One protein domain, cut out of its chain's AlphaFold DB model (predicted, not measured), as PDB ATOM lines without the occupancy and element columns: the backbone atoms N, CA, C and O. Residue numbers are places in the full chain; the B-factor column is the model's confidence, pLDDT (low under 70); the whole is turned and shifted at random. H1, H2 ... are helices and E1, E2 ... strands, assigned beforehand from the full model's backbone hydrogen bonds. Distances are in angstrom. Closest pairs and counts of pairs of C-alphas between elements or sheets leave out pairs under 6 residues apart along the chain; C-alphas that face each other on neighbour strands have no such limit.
ATOM      1  N   MET A 207     120.062  85.785  91.742       78.56
ATOM      2  CA  MET A 207     119.088  86.416  92.652       78.56
ATOM      3  C   MET A 207     117.673  85.905  92.371       78.56
ATOM      4  O   MET A 207     117.392  85.394  91.292       78.56
ATOM      5  N   LYS A 208     116.763  86.026  93.340       82.19
ATOM      6  CA  LYS A 208     115.345  85.714  93.114       82.19
ATOM      7  C   LYS A 208     114.680  86.862  92.356       82.19
ATOM      8  O   LYS A 208     114.937  88.018  92.679       82.19
ATOM      9  N   SER A 209     113.749  86.558  91.459       83.56
ATOM     10  CA  SER A 209     112.899  87.562  90.794       83.56
ATOM     11  C   SER A 209     112.063  88.404  91.774       83.56
ATOM     12  O   SER A 209     111.675  89.530  91.479       83.56
ATOM     13  N   THR A 210     111.808  87.881  92.976       83.62
ATOM     14  CA  THR A 210     111.050  88.556  94.045       83.62
ATOM     15  C   THR A 210     111.879  89.509  94.911       83.62
ATOM     16  O   THR A 210     111.319  90.159  95.799       83.62
ATOM     17  N   ASP A 211     113.191  89.600  94.681       82.38
ATOM     18  CA  ASP A 211     114.073  90.524  95.394       82.38
ATOM     19  C   ASP A 211     113.653  91.994  95.154       82.38
ATOM     20  O   ASP A 211     113.247  92.325  94.035       82.38
ATOM     21  N   PRO A 212     113.722  92.895  96.158       82.56
ATOM     22  CA  PRO A 212     113.396  94.312  95.974       82.56
ATOM     23  C   PRO A 212     114.127  94.970  94.798       82.56
ATOM     24  O   PRO A 212     113.532  95.790  94.103       82.56
ATOM     25  N   VAL A 213     115.378  94.581  94.538       83.75
ATOM     26  CA  VAL A 213     116.173  95.096  93.416       83.75
ATOM     27  C   VAL A 213     115.631  94.591  92.081       83.75
ATOM     28  O   VAL A 213     115.434  95.386  91.166       83.75
ATOM     29  N   ALA A 214     115.315  93.296  91.975       86.44
ATOM     30  CA  ALA A 214     114.725  92.728  90.760       86.44
ATOM     31  C   ALA A 214     113.356  93.357  90.451       86.44
ATOM     32  O   ALA A 214     113.063  93.691  89.304       86.44
ATOM     33  N   ARG A 215     112.544  93.603  91.487       88.06
ATOM     34  CA  ARG A 215     111.248  94.285  91.361       88.06
ATOM     35  C   ARG A 215     111.370  95.738  90.917       88.06
ATOM     36  O   ARG A 215     110.538  96.186  90.139       88.06
ATOM     37  N   LEU A 216     112.368  96.464  91.424       87.69
ATOM     38  CA  LEU A 216     112.600  97.861  91.056       87.69
ATOM     39  C   LEU A 216     113.036  97.996  89.593       87.69
ATOM     40  O   LEU A 216     112.587  98.905  88.904       87.69
ATOM     41  N   VAL A 217     113.913  97.104  89.131       90.00
ATOM     42  CA  VAL A 217     114.451  97.134  87.764       90.00
ATOM     43  C   VAL A 217     113.437  96.613  86.751       90.00
ATOM     44  O   VAL A 217     113.283  97.198  85.682       90.00
ATOM     45  N   GLY A 218     112.736  95.528  87.086       90.00
ATOM     46  CA  GLY A 218     111.857  94.813  86.165       90.00
ATOM     47  C   GLY A 218     112.618  93.910  85.185       90.00
ATOM     48  O   GLY A 218     113.752  94.185  84.793       90.00
ATOM     49  N   GLU A 219     111.992  92.795  84.796       88.25
ATOM     50  CA  GLU A 219     112.618  91.770  83.942       88.25
ATOM     51  C   GLU A 219     113.027  92.326  82.575       88.25
ATOM     52  O   GLU A 219     114.120  92.043  82.095       88.25
ATOM     53  N   GLU A 220     112.188  93.162  81.963       88.81
ATOM     54  CA  GLU A 220     112.443  93.709  80.627       88.81
ATOM     55  C   GLU A 220     113.722  94.553  80.580       88.81
ATOM     56  O   GLU A 220     114.567  94.350  79.707       88.81
ATOM     57  N   ALA A 221     113.900  95.463  81.544       89.25
ATOM     58  CA  ALA A 221     115.091  96.307  81.623       89.25
ATOM     59  C   ALA A 221     116.348  95.482  81.930       89.25
ATOM     60  O   ALA A 221     117.422  95.749  81.388       89.25
ATOM     61  N   TYR A 222     116.208  94.449  82.761       88.12
ATOM     62  CA  TYR A 222     117.294  93.540  83.098       88.12
ATOM     63  C   TYR A 222     117.766  92.707  81.902       88.12
ATOM     64  O   TYR A 222     118.964  92.647  81.623       88.12
ATOM     65  N   VAL A 223     116.833  92.112  81.154       89.38
ATOM     66  CA  VAL A 223     117.138  91.342  79.939       89.38
ATOM     67  C   VAL A 223     117.710  92.252  78.849       89.38
ATOM     68  O   VAL A 223     118.670  91.874  78.180       89.38
ATOM     69  N   ALA A 224     117.199  93.480  78.707       89.56
ATOM     70  CA  ALA A 224     117.739  94.463  77.764       89.56
ATOM     71  C   ALA A 224     119.203  94.841  78.064       89.56
ATOM     72  O   ALA A 224     119.971  95.109  77.140       89.56
ATOM     73  N   ALA A 225     119.606  94.816  79.336       86.31
ATOM     74  CA  ALA A 225     120.986  95.029  79.761       86.31
ATOM     75  C   ALA A 225     121.870  93.766  79.675       86.31
ATOM     76  O   ALA A 225     123.019  93.790  80.117       86.31
ATOM     77  N   GLY A 226     121.361  92.669  79.102       82.56
ATOM     78  CA  GLY A 226     122.094  91.411  78.925       82.56
ATOM     79  C   GLY A 226     121.975  90.431  80.097       82.56
ATOM     80  O   GLY A 226     122.710  89.444  80.141       82.56
ATOM     81  N   GLY A 227     121.066  90.681  81.043       84.44
ATOM     82  CA  GLY A 227     120.726  89.740  82.107       84.44
ATOM     83  C   GLY A 227     120.039  88.483  81.567       84.44
ATOM     84  O   GLY A 227     119.336  88.522  80.559       84.44
ATOM     85  N   THR A 228     120.240  87.349  82.237       84.94
ATOM     86  CA  THR A 228     119.578  86.081  81.889       84.94
ATOM     87  C   THR A 228     118.689  85.635  83.045       84.94
ATOM     88  O   THR A 228     119.059  85.763  84.211       84.94
ATOM     89  N   VAL A 229     117.490  85.145  82.728       86.12
ATOM     90  CA  VAL A 229     116.521  84.655  83.714       86.12
ATOM     91  C   VAL A 229     116.355  83.155  83.532       86.12
ATOM     92  O   VAL A 229     115.907  82.695  82.483       86.12
ATOM     93  N   ASP A 230     116.720  82.403  84.560       84.44
ATOM     94  CA  ASP A 230     116.388  80.995  84.701       84.44
ATOM     95  C   ASP A 230     114.956  80.882  85.233       84.44
ATOM     96  O   ASP A 230     114.643  81.356  86.331       84.44
ATOM     97  N   ARG A 231     114.071  80.325  84.406       84.12
ATOM     98  CA  ARG A 231     112.638  80.262  84.691       84.12
ATOM     99  C   ARG A 231     112.302  78.971  85.412       84.12
ATOM    100  O   ARG A 231     112.540  77.882  84.887       84.12
ATOM    101  N   ASP A 232     111.691  79.091  86.584       79.50
ATOM    102  CA  ASP A 232     111.196  77.929  87.309       79.50
ATOM    103  C   ASP A 232     109.848  77.502  86.726       79.50
ATOM    104  O   ASP A 232     108.802  78.090  86.989       79.50
ATOM    105  N   LEU A 233     109.867  76.432  85.935       78.81
ATOM    106  CA  LEU A 233     108.672  75.895  85.284       78.81
ATOM    107  C   LEU A 233     107.661  75.268  86.261       78.81
ATOM    108  O   LEU A 233     106.585  74.849  85.832       78.81
ATOM    109  N   PHE A 234     107.998  75.162  87.550       76.44
ATOM    110  CA  PHE A 234     107.188  74.483  88.561       76.44
ATOM    111  C   PHE A 234     106.686  75.410  89.670       76.44
ATOM    112  O   PHE A 234     105.951  74.949  90.549       76.44
ATOM    113  N   SER A 235     107.049  76.696  89.653       73.50
ATOM    114  CA  SER A 235     106.510  77.663  90.608       73.50
ATOM    115  C   SER A 235     106.377  79.069  90.026       73.50
ATOM    116  O   SER A 235     107.281  79.583  89.381       73.50
ATOM    117  N   ASP A 236     105.264  79.739  90.339       66.19
ATOM    118  CA  ASP A 236     104.933  81.067  89.791       66.19
ATOM    119  C   ASP A 236     105.897  82.193  90.230       66.19
ATOM    120  O   ASP A 236     105.840  83.299  89.706       66.19
ATOM    121  N   ASN A 237     106.756  81.949  91.229       69.38
ATOM    122  CA  ASN A 237     107.688  82.937  91.794       69.38
ATOM    123  C   ASN A 237     109.106  82.368  92.003       69.38
ATOM    124  O   ASN A 237     109.872  82.888  92.825       69.38
ATOM    125  N   GLY A 238     109.440  81.264  91.331       73.00
ATOM    126  CA  GLY A 238     110.728  80.581  91.482       73.00
ATOM    127  C   GLY A 238     111.848  81.139  90.613       73.00
ATOM    128  O   GLY A 238     113.006  80.786  90.844       73.00
ATOM    129  N   ASP A 239     111.514  82.025  89.671       84.56
ATOM    130  CA  ASP A 239     112.446  82.569  88.688       84.56
ATOM    131  C   ASP A 239     113.691  83.191  89.325       84.56
ATOM    132  O   ASP A 239     113.659  83.892  90.348       84.56
ATOM    133  N   ARG A 240     114.821  82.915  88.684       84.50
ATOM    134  CA  ARG A 240     116.161  83.191  89.178       84.50
ATOM    135  C   ARG A 240     116.927  83.990  88.141       84.50
ATOM    136  O   ARG A 240     117.160  83.537  87.034       84.50
ATOM    137  N   TRP A 241     117.332  85.195  88.499       84.62
ATOM    138  CA  TRP A 241     118.084  86.077  87.614       84.62
ATOM    139  C   TRP A 241     119.576  85.833  87.802       84.62
ATOM    140  O   TRP A 241     120.083  86.006  88.912       84.62
ATOM    141  N   THR A 242     120.269  85.417  86.748       81.50
ATOM    142  CA  THR A 242     121.707  85.129  86.753       81.50
ATOM    143  C   THR A 242     122.513  86.364  86.373       81.50
ATOM    144  O   THR A 242     122.233  86.945  85.329       81.50
ATOM    145  N   ASN A 243     123.558  86.705  87.126       77.00
ATOM    146  CA  ASN A 243     124.294  87.986  87.063       77.00
ATOM    147  C   ASN A 243     123.515  89.130  87.740       77.00
ATOM    148  O   ASN A 243     123.053  90.069  87.080       77.00
ATOM    149  N   PRO A 244     123.304  89.052  89.068       78.94
ATOM    150  CA  PRO A 244     122.586  90.067  89.834       78.94
ATOM    151  C   PRO A 244     123.264  91.442  89.819       78.94
ATOM    152  O   PRO A 244     122.605  92.442  90.085       78.94
ATOM    153  N   GLU A 245     124.553  91.525  89.490       75.19
ATOM    154  CA  GLU A 245     125.284  92.784  89.325       75.19
ATOM    155  C   GLU A 245     124.649  93.713  88.279       75.19
ATOM    156  O   GLU A 245     124.564  94.916  88.515       75.19
ATOM    157  N   ILE A 246     124.097  93.167  87.189       80.88
ATOM    158  CA  ILE A 246     123.403  93.959  86.162       80.88
ATOM    159  C   ILE A 246     122.142  94.601  86.758       80.88
ATOM    160  O   ILE A 246     121.902  95.795  86.577       80.88
ATOM    161  N   ALA A 247     121.361  93.836  87.526       84.75
ATOM    162  CA  ALA A 247     120.171  94.355  88.197       84.75
ATOM    163  C   ALA A 247     120.542  95.411  89.250       84.75
ATOM    164  O   ALA A 247     119.907  96.457  89.329       84.75
ATOM    165  N   GLN A 248     121.604  95.192  90.025       79.00
ATOM    166  CA  GLN A 248     122.075  96.175  91.005       79.00
ATOM    167  C   GLN A 248     122.523  97.481  90.343       79.00
ATOM    168  O   GLN A 248     122.164  98.552  90.826       79.00
ATOM    169  N   ALA A 249     123.265  97.413  89.236       80.31
ATOM    170  CA  ALA A 249     123.718  98.599  88.514       80.31
ATOM    171  C   ALA A 249     122.537  99.418  87.969       80.31
ATOM    172  O   ALA A 249     122.497 100.638  88.134       80.31
ATOM    173  N   LEU A 250     121.538  98.747  87.385       86.44
ATOM    174  CA  LEU A 250     120.309  99.390  86.911       86.44
ATOM    175  C   LEU A 250     119.506 100.008  88.060       86.44
ATOM    176  O   LEU A 250     119.064 101.152  87.958       86.44
ATOM    177  N   ALA A 251     119.356  99.284  89.173       86.94
ATOM    178  CA  ALA A 251     118.671  99.786  90.358       86.94
ATOM    179  C   ALA A 251     119.385 101.005  90.946       86.94
ATOM    180  O   ALA A 251     118.732 101.993  91.266       86.94
ATOM    181  N   ALA A 252     120.714 100.958  91.068       82.31
ATOM    182  CA  ALA A 252     121.518 102.070  91.562       82.31
ATOM    183  C   ALA A 252     121.350 103.312  90.679       82.31
ATOM    184  O   ALA A 252     121.090 104.392  91.200       82.31
ATOM    185  N   ALA A 253     121.410 103.153  89.354       86.38
ATOM    186  CA  ALA A 253     121.208 104.254  88.417       86.38
ATOM    187  C   ALA A 253     119.797 104.862  88.523       86.38
ATOM    188  O   ALA A 253     119.655 106.085  88.574       86.38
ATOM    189  N   ALA A 254     118.758 104.023  88.599       88.50
ATOM    190  CA  ALA A 254     117.377 104.477  88.747       88.50
ATOM    191  C   ALA A 254     117.152 105.213  90.078       88.50
ATOM    192  O   ALA A 254     116.537 106.279  90.118       88.50
ATOM    193  N   MET A 255     117.690 104.664  91.166       88.56
ATOM    194  CA  MET A 255     117.602 105.254  92.496       88.56
ATOM    195  C   MET A 255     118.343 106.586  92.609       88.56
ATOM    196  O   MET A 255     117.816 107.510  93.220       88.56
ATOM    197  N   GLU A 256     119.542 106.697  92.036       87.56
ATOM    198  CA  GLU A 256     120.335 107.931  92.052       87.56
ATOM    199  C   GLU A 256     119.632 109.050  91.271       87.56
ATOM    200  O   GLU A 256     119.561 110.191  91.729       87.56
ATOM    201  N   ALA A 257     119.042 108.720  90.116       88.69
ATOM    202  CA  ALA A 257     118.270 109.672  89.326       88.69
ATOM    203  C   ALA A 257     117.066 110.224  90.110       88.69
ATOM    204  O   ALA A 257     116.833 111.435  90.125       88.69
ATOM    205  N   GLU A 258     116.335 109.352  90.808       89.31
ATOM    206  CA  GLU A 258     115.185 109.758  91.617       89.31
ATOM    207  C   GLU A 258     115.603 110.512  92.888       89.31
ATOM    208  O   GLU A 258     114.985 111.513  93.253       89.31
ATOM    209  N   ALA A 259     116.696 110.095  93.534       88.25
ATOM    210  CA  ALA A 259     117.287 110.795  94.671       88.25
ATOM    211  C   ALA A 259     117.678 112.234  94.300       88.25
ATOM    212  O   ALA A 259     117.382 113.167  95.047       88.25
ATOM    213  N   LYS A 260     118.267 112.435  93.117       88.94
ATOM    214  CA  LYS A 260     118.583 113.771  92.605       88.94
ATOM    215  C   LYS A 260     117.321 114.607  92.372       88.94
ATOM    216  O   LYS A 260     117.257 115.742  92.836       88.94
ATOM    217  N   ARG A 261     116.303 114.034  91.721       91.81
ATOM    218  CA  ARG A 261     115.025 114.713  91.443       91.81
ATOM    219  C   ARG A 261     114.339 115.189  92.727       91.81
ATOM    220  O   ARG A 261     113.940 116.346  92.820       91.81
ATOM    221  N   ILE A 262     114.229 114.313  93.728       90.56
ATOM    222  CA  ILE A 262     113.618 114.649  95.024       90.56
ATOM    223  C   ILE A 262     114.486 115.658  95.788       90.56
ATOM    224  O   ILE A 262     113.948 116.537  96.464       90.56
ATOM    225  N   GLY A 263     115.814 115.548  95.686       89.25
ATOM    226  CA  GLY A 263     116.752 116.487  96.300       89.25
ATOM    227  C   GLY A 263     116.548 117.915  95.801       89.25
ATOM    228  O   GLY A 263     116.407 118.832  96.608       89.25
ATOM    229  N   GLU A 264     116.438 118.083  94.481       90.94
ATOM    230  CA  GLU A 264     116.168 119.370  93.831       90.94
ATOM    231  C   GLU A 264     114.775 119.917  94.184       90.94
ATOM    232  O   GLU A 264     114.646 121.095  94.511       90.94
ATOM    233  N   GLU A 265     113.742 119.067  94.191       90.44
ATOM    234  CA  GLU A 265     112.363 119.464  94.519       90.44
ATOM    235  C   GLU A 265     112.213 119.939  95.974       90.44
ATOM    236  O   GLU A 265     111.475 120.882  96.257       90.44
ATOM    237  N   ARG A 266     112.910 119.286  96.913       86.88
ATOM    238  CA  ARG A 266     112.772 119.537  98.358       86.88
ATOM    239  C   ARG A 266     113.866 120.421  98.950       86.88
ATOM    240  O   ARG A 266     113.854 120.652 100.157       86.88
ATOM    241  N   GLY A 267     114.821 120.877  98.139       87.75
ATOM    242  CA  GLY A 267     115.974 121.649  98.608       87.75
ATOM    243  C   GLY A 267     116.885 120.867  99.564       87.75
ATOM    244  O   GLY A 267     117.513 121.457 100.441       87.75
ATOM    245  N   LEU A 268     116.937 119.538  99.437       86.38
ATOM    246  CA  LEU A 268     117.796 118.688 100.263       86.38
ATOM    247  C   LEU A 268     119.204 118.633  99.664       86.38
ATOM    248  O   LEU A 268     119.365 118.433  98.463       86.38
ATOM    249  N   ALA A 269     120.230 118.752 100.509       84.31
ATOM    250  CA  ALA A 269     121.625 118.739 100.060       84.31
ATOM    251  C   ALA A 269     122.045 117.401  99.426       84.31
ATOM    252  O   ALA A 269     122.834 117.379  98.485       84.31
ATOM    253  N   TRP A 270     121.543 116.284  99.954       83.44
ATOM    254  CA  TRP A 270     121.761 114.950  99.403       83.44
ATOM    255  C   TRP A 270     120.671 113.993  99.883       83.44
ATOM    256  O   TRP A 270     120.074 114.180 100.946       83.44
ATOM    257  N   ILE A 271     120.438 112.942  99.103       87.19
ATOM    258  CA  ILE A 271     119.556 111.830  99.451       87.19
ATOM    259  C   ILE A 271     120.341 110.551  99.200       87.19
ATOM    260  O   ILE A 271     120.926 110.387  98.136       87.19
ATOM    261  N   ARG A 272     120.366 109.639 100.177       84.62
ATOM    262  CA  ARG A 272     120.973 108.316 100.005       84.62
ATOM    263  C   ARG A 272     119.869 107.275  99.824       84.62
ATOM    264  O   ARG A 272     119.227 106.925 100.820       84.62
ATOM    265  N   PRO A 273     119.642 106.778  98.600       82.94
ATOM    266  CA  PRO A 273     118.624 105.773  98.352       82.94
ATOM    267  C   PRO A 273     119.060 104.395  98.869       82.94
ATOM    268  O   PRO A 273     120.249 104.082  98.939       82.94
ATOM    269  N   VAL A 274     118.089 103.565  99.258       80.38
ATOM    270  CA  VAL A 274     118.329 102.225  99.812       80.38
ATOM    271  C   VAL A 274     117.324 101.244  99.207       80.38
ATOM    272  O   VAL A 274     116.136 101.313  99.513       80.38
ATOM    273  N   ALA A 275     117.793 100.295  98.390       72.06
ATOM    274  CA  ALA A 275     116.973  99.209  97.840       72.06
ATOM    275  C   ALA A 275     116.876  98.027  98.820       72.06
ATOM    276  O   ALA A 275     117.318  96.918  98.534       72.06
ATOM    277  N   SER A 276     116.332  98.273 100.012       69.81
ATOM    278  CA  SER A 276     116.130  97.246 101.037       69.81
ATOM    279  C   SER A 276     114.764  97.401 101.692       69.81
ATOM    280  O   SER A 276     114.215  98.496 101.780       69.81
ATOM    281  N   ASN A 277     114.229  96.291 102.197       65.75
ATOM    282  CA  ASN A 277     113.041  96.288 103.047       65.75
ATOM    283  C   ASN A 277     113.335  96.749 104.489       65.75
ATOM    284  O   ASN A 277     112.402  96.958 105.260       65.75
ATOM    285  N   SER A 278     114.612  96.903 104.855       66.75
ATOM    286  CA  SER A 278     115.052  97.370 106.167       66.75
ATOM    287  C   SER A 278     115.902  98.628 106.033       66.75
ATOM    288  O   SER A 278     116.976  98.617 105.433       66.75
ATOM    289  N   THR A 279     115.439  99.718 106.641       69.12
ATOM    290  CA  THR A 279     116.177 100.987 106.732       69.12
ATOM    291  C   THR A 279     117.076 101.058 107.966       69.12
ATOM    292  O   THR A 279     117.890 101.975 108.074       69.12
ATOM    293  N   TRP A 280     116.965 100.092 108.887       67.69
ATOM    294  CA  TRP A 280     117.671 100.115 110.170       67.69
ATOM    295  C   TRP A 280     119.191 100.095 110.001       67.69
ATOM    296  O   TRP A 280     119.882 100.928 110.580       67.69
ATOM    297  N   GLU A 281     119.719  99.191 109.169       65.50
ATOM    298  CA  GLU A 281     121.165  99.116 108.924       65.50
ATOM    299  C   GLU A 281     121.682 100.358 108.204       65.50
ATOM    300  O   GLU A 281     122.742 100.872 108.553       65.50
ATOM    301  N   ALA A 282     120.908 100.885 107.253       70.19
ATOM    302  CA  ALA A 282     121.272 102.105 106.552       70.19
ATOM    303  C   ALA A 282     121.350 103.296 107.518       70.19
ATOM    304  O   ALA A 282     122.305 104.070 107.470       70.19
ATOM    305  N   ALA A 283     120.380 103.449 108.420       74.31
ATOM    306  CA  ALA A 283     120.334 104.549 109.382       74.31
ATOM    307  C   ALA A 283     121.287 104.373 110.582       74.31
ATOM    308  O   ALA A 283     121.439 105.289 111.391       74.31
ATOM    309  N   ARG A 284     121.942 103.217 110.724       73.12
ATOM    310  CA  ARG A 284     122.788 102.911 111.880       73.12
ATOM    311  C   ARG A 284     123.994 103.852 111.951       73.12
ATOM    312  O   ARG A 284     124.747 103.993 110.996       73.12
ATOM    313  N   GLY A 285     124.197 104.461 113.119       74.44
ATOM    314  CA  GLY A 285     125.283 105.423 113.351       74.44
ATOM    315  C   GLY A 285     125.011 106.822 112.793       74.44
ATOM    316  O   GLY A 285     125.853 107.701 112.953       74.44
TER     317      GLY A 285
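Overview. This is residues 207 to 285 of the 347 residues of the protein "ParB family protein" of Sphingomonas sp. LH128 (UniProt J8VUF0). One long helix, H3, makes most of the length; two short helices, H1 and H2, pack on its first part, and a small two-strand hairpin, E1 and E2, lies beyond its first end, with E2 joined to H3 by a tight link. From the far end of H3 a long unnamed stretch folds back to short H4, which is apart from the other elements. The printed part has 79 residues, with four named helices and two named strands in the order H1, H2, E1, E2, H3, H4; the sheet, E1 - E2, is antiparallel, and the class is mostly helix. The whole is loose, with a radius of gyration of the C-alphas of 14.9 A, and elongated, spanning 48 by 27 by 18 A.

Arrangement. E1, residues 228 to 230, and E2, residues 240 to 242, form a hairpin, antiparallel at 145 degrees, with N 230 and O 240 2.8 A apart, within hydrogen-bond range. Residues 207 to 208 pair antiparallel with 240 to 241 of E2. H3, residues 244 to 266, touches H1, residues 212 to 217, with its residues 247 to 254 alone, about perpendicular at 81 degrees; the closest C-alphas, of Val 217 and Ala 251, are 5.6 A apart. H2, residues 219 to 224, only just touches residues 246 to 250 of H3, with 3 pairs of C-alphas within 8 A, the closest those of Tyr 222 and Ala 247 at 5.9 A. H1 and H2 meet only through their link. H4, residues 280 to 283, is apart from H3. In H1, H2 and H3 every O i to N i+4 pair is within hydrogen-bond range; H4 is too short for such a pair.

Along the chain. H3 is 32.2 A long, from C-alpha 244 at (122.586, 90.067, 89.834) to C-alpha 266 at (112.772, 119.537, 98.358). H1 measures 8.7 A, H2 8.5 A, E1 6.6 A, E2 6.4 A and H4 5.2 A, ending at C-alpha 283 at (120.334, 104.549, 109.382).

Size, cuts and confidence. The two C-alphas farthest apart, of Phe 234 and Gly 267, are 49.0 A apart. The printed part has no cut, and the link from H3 to H4, 13 residues, is long. The mean pLDDT of the printed part is 82.3; residues 236 to 237 and 276 to 281 are under 70.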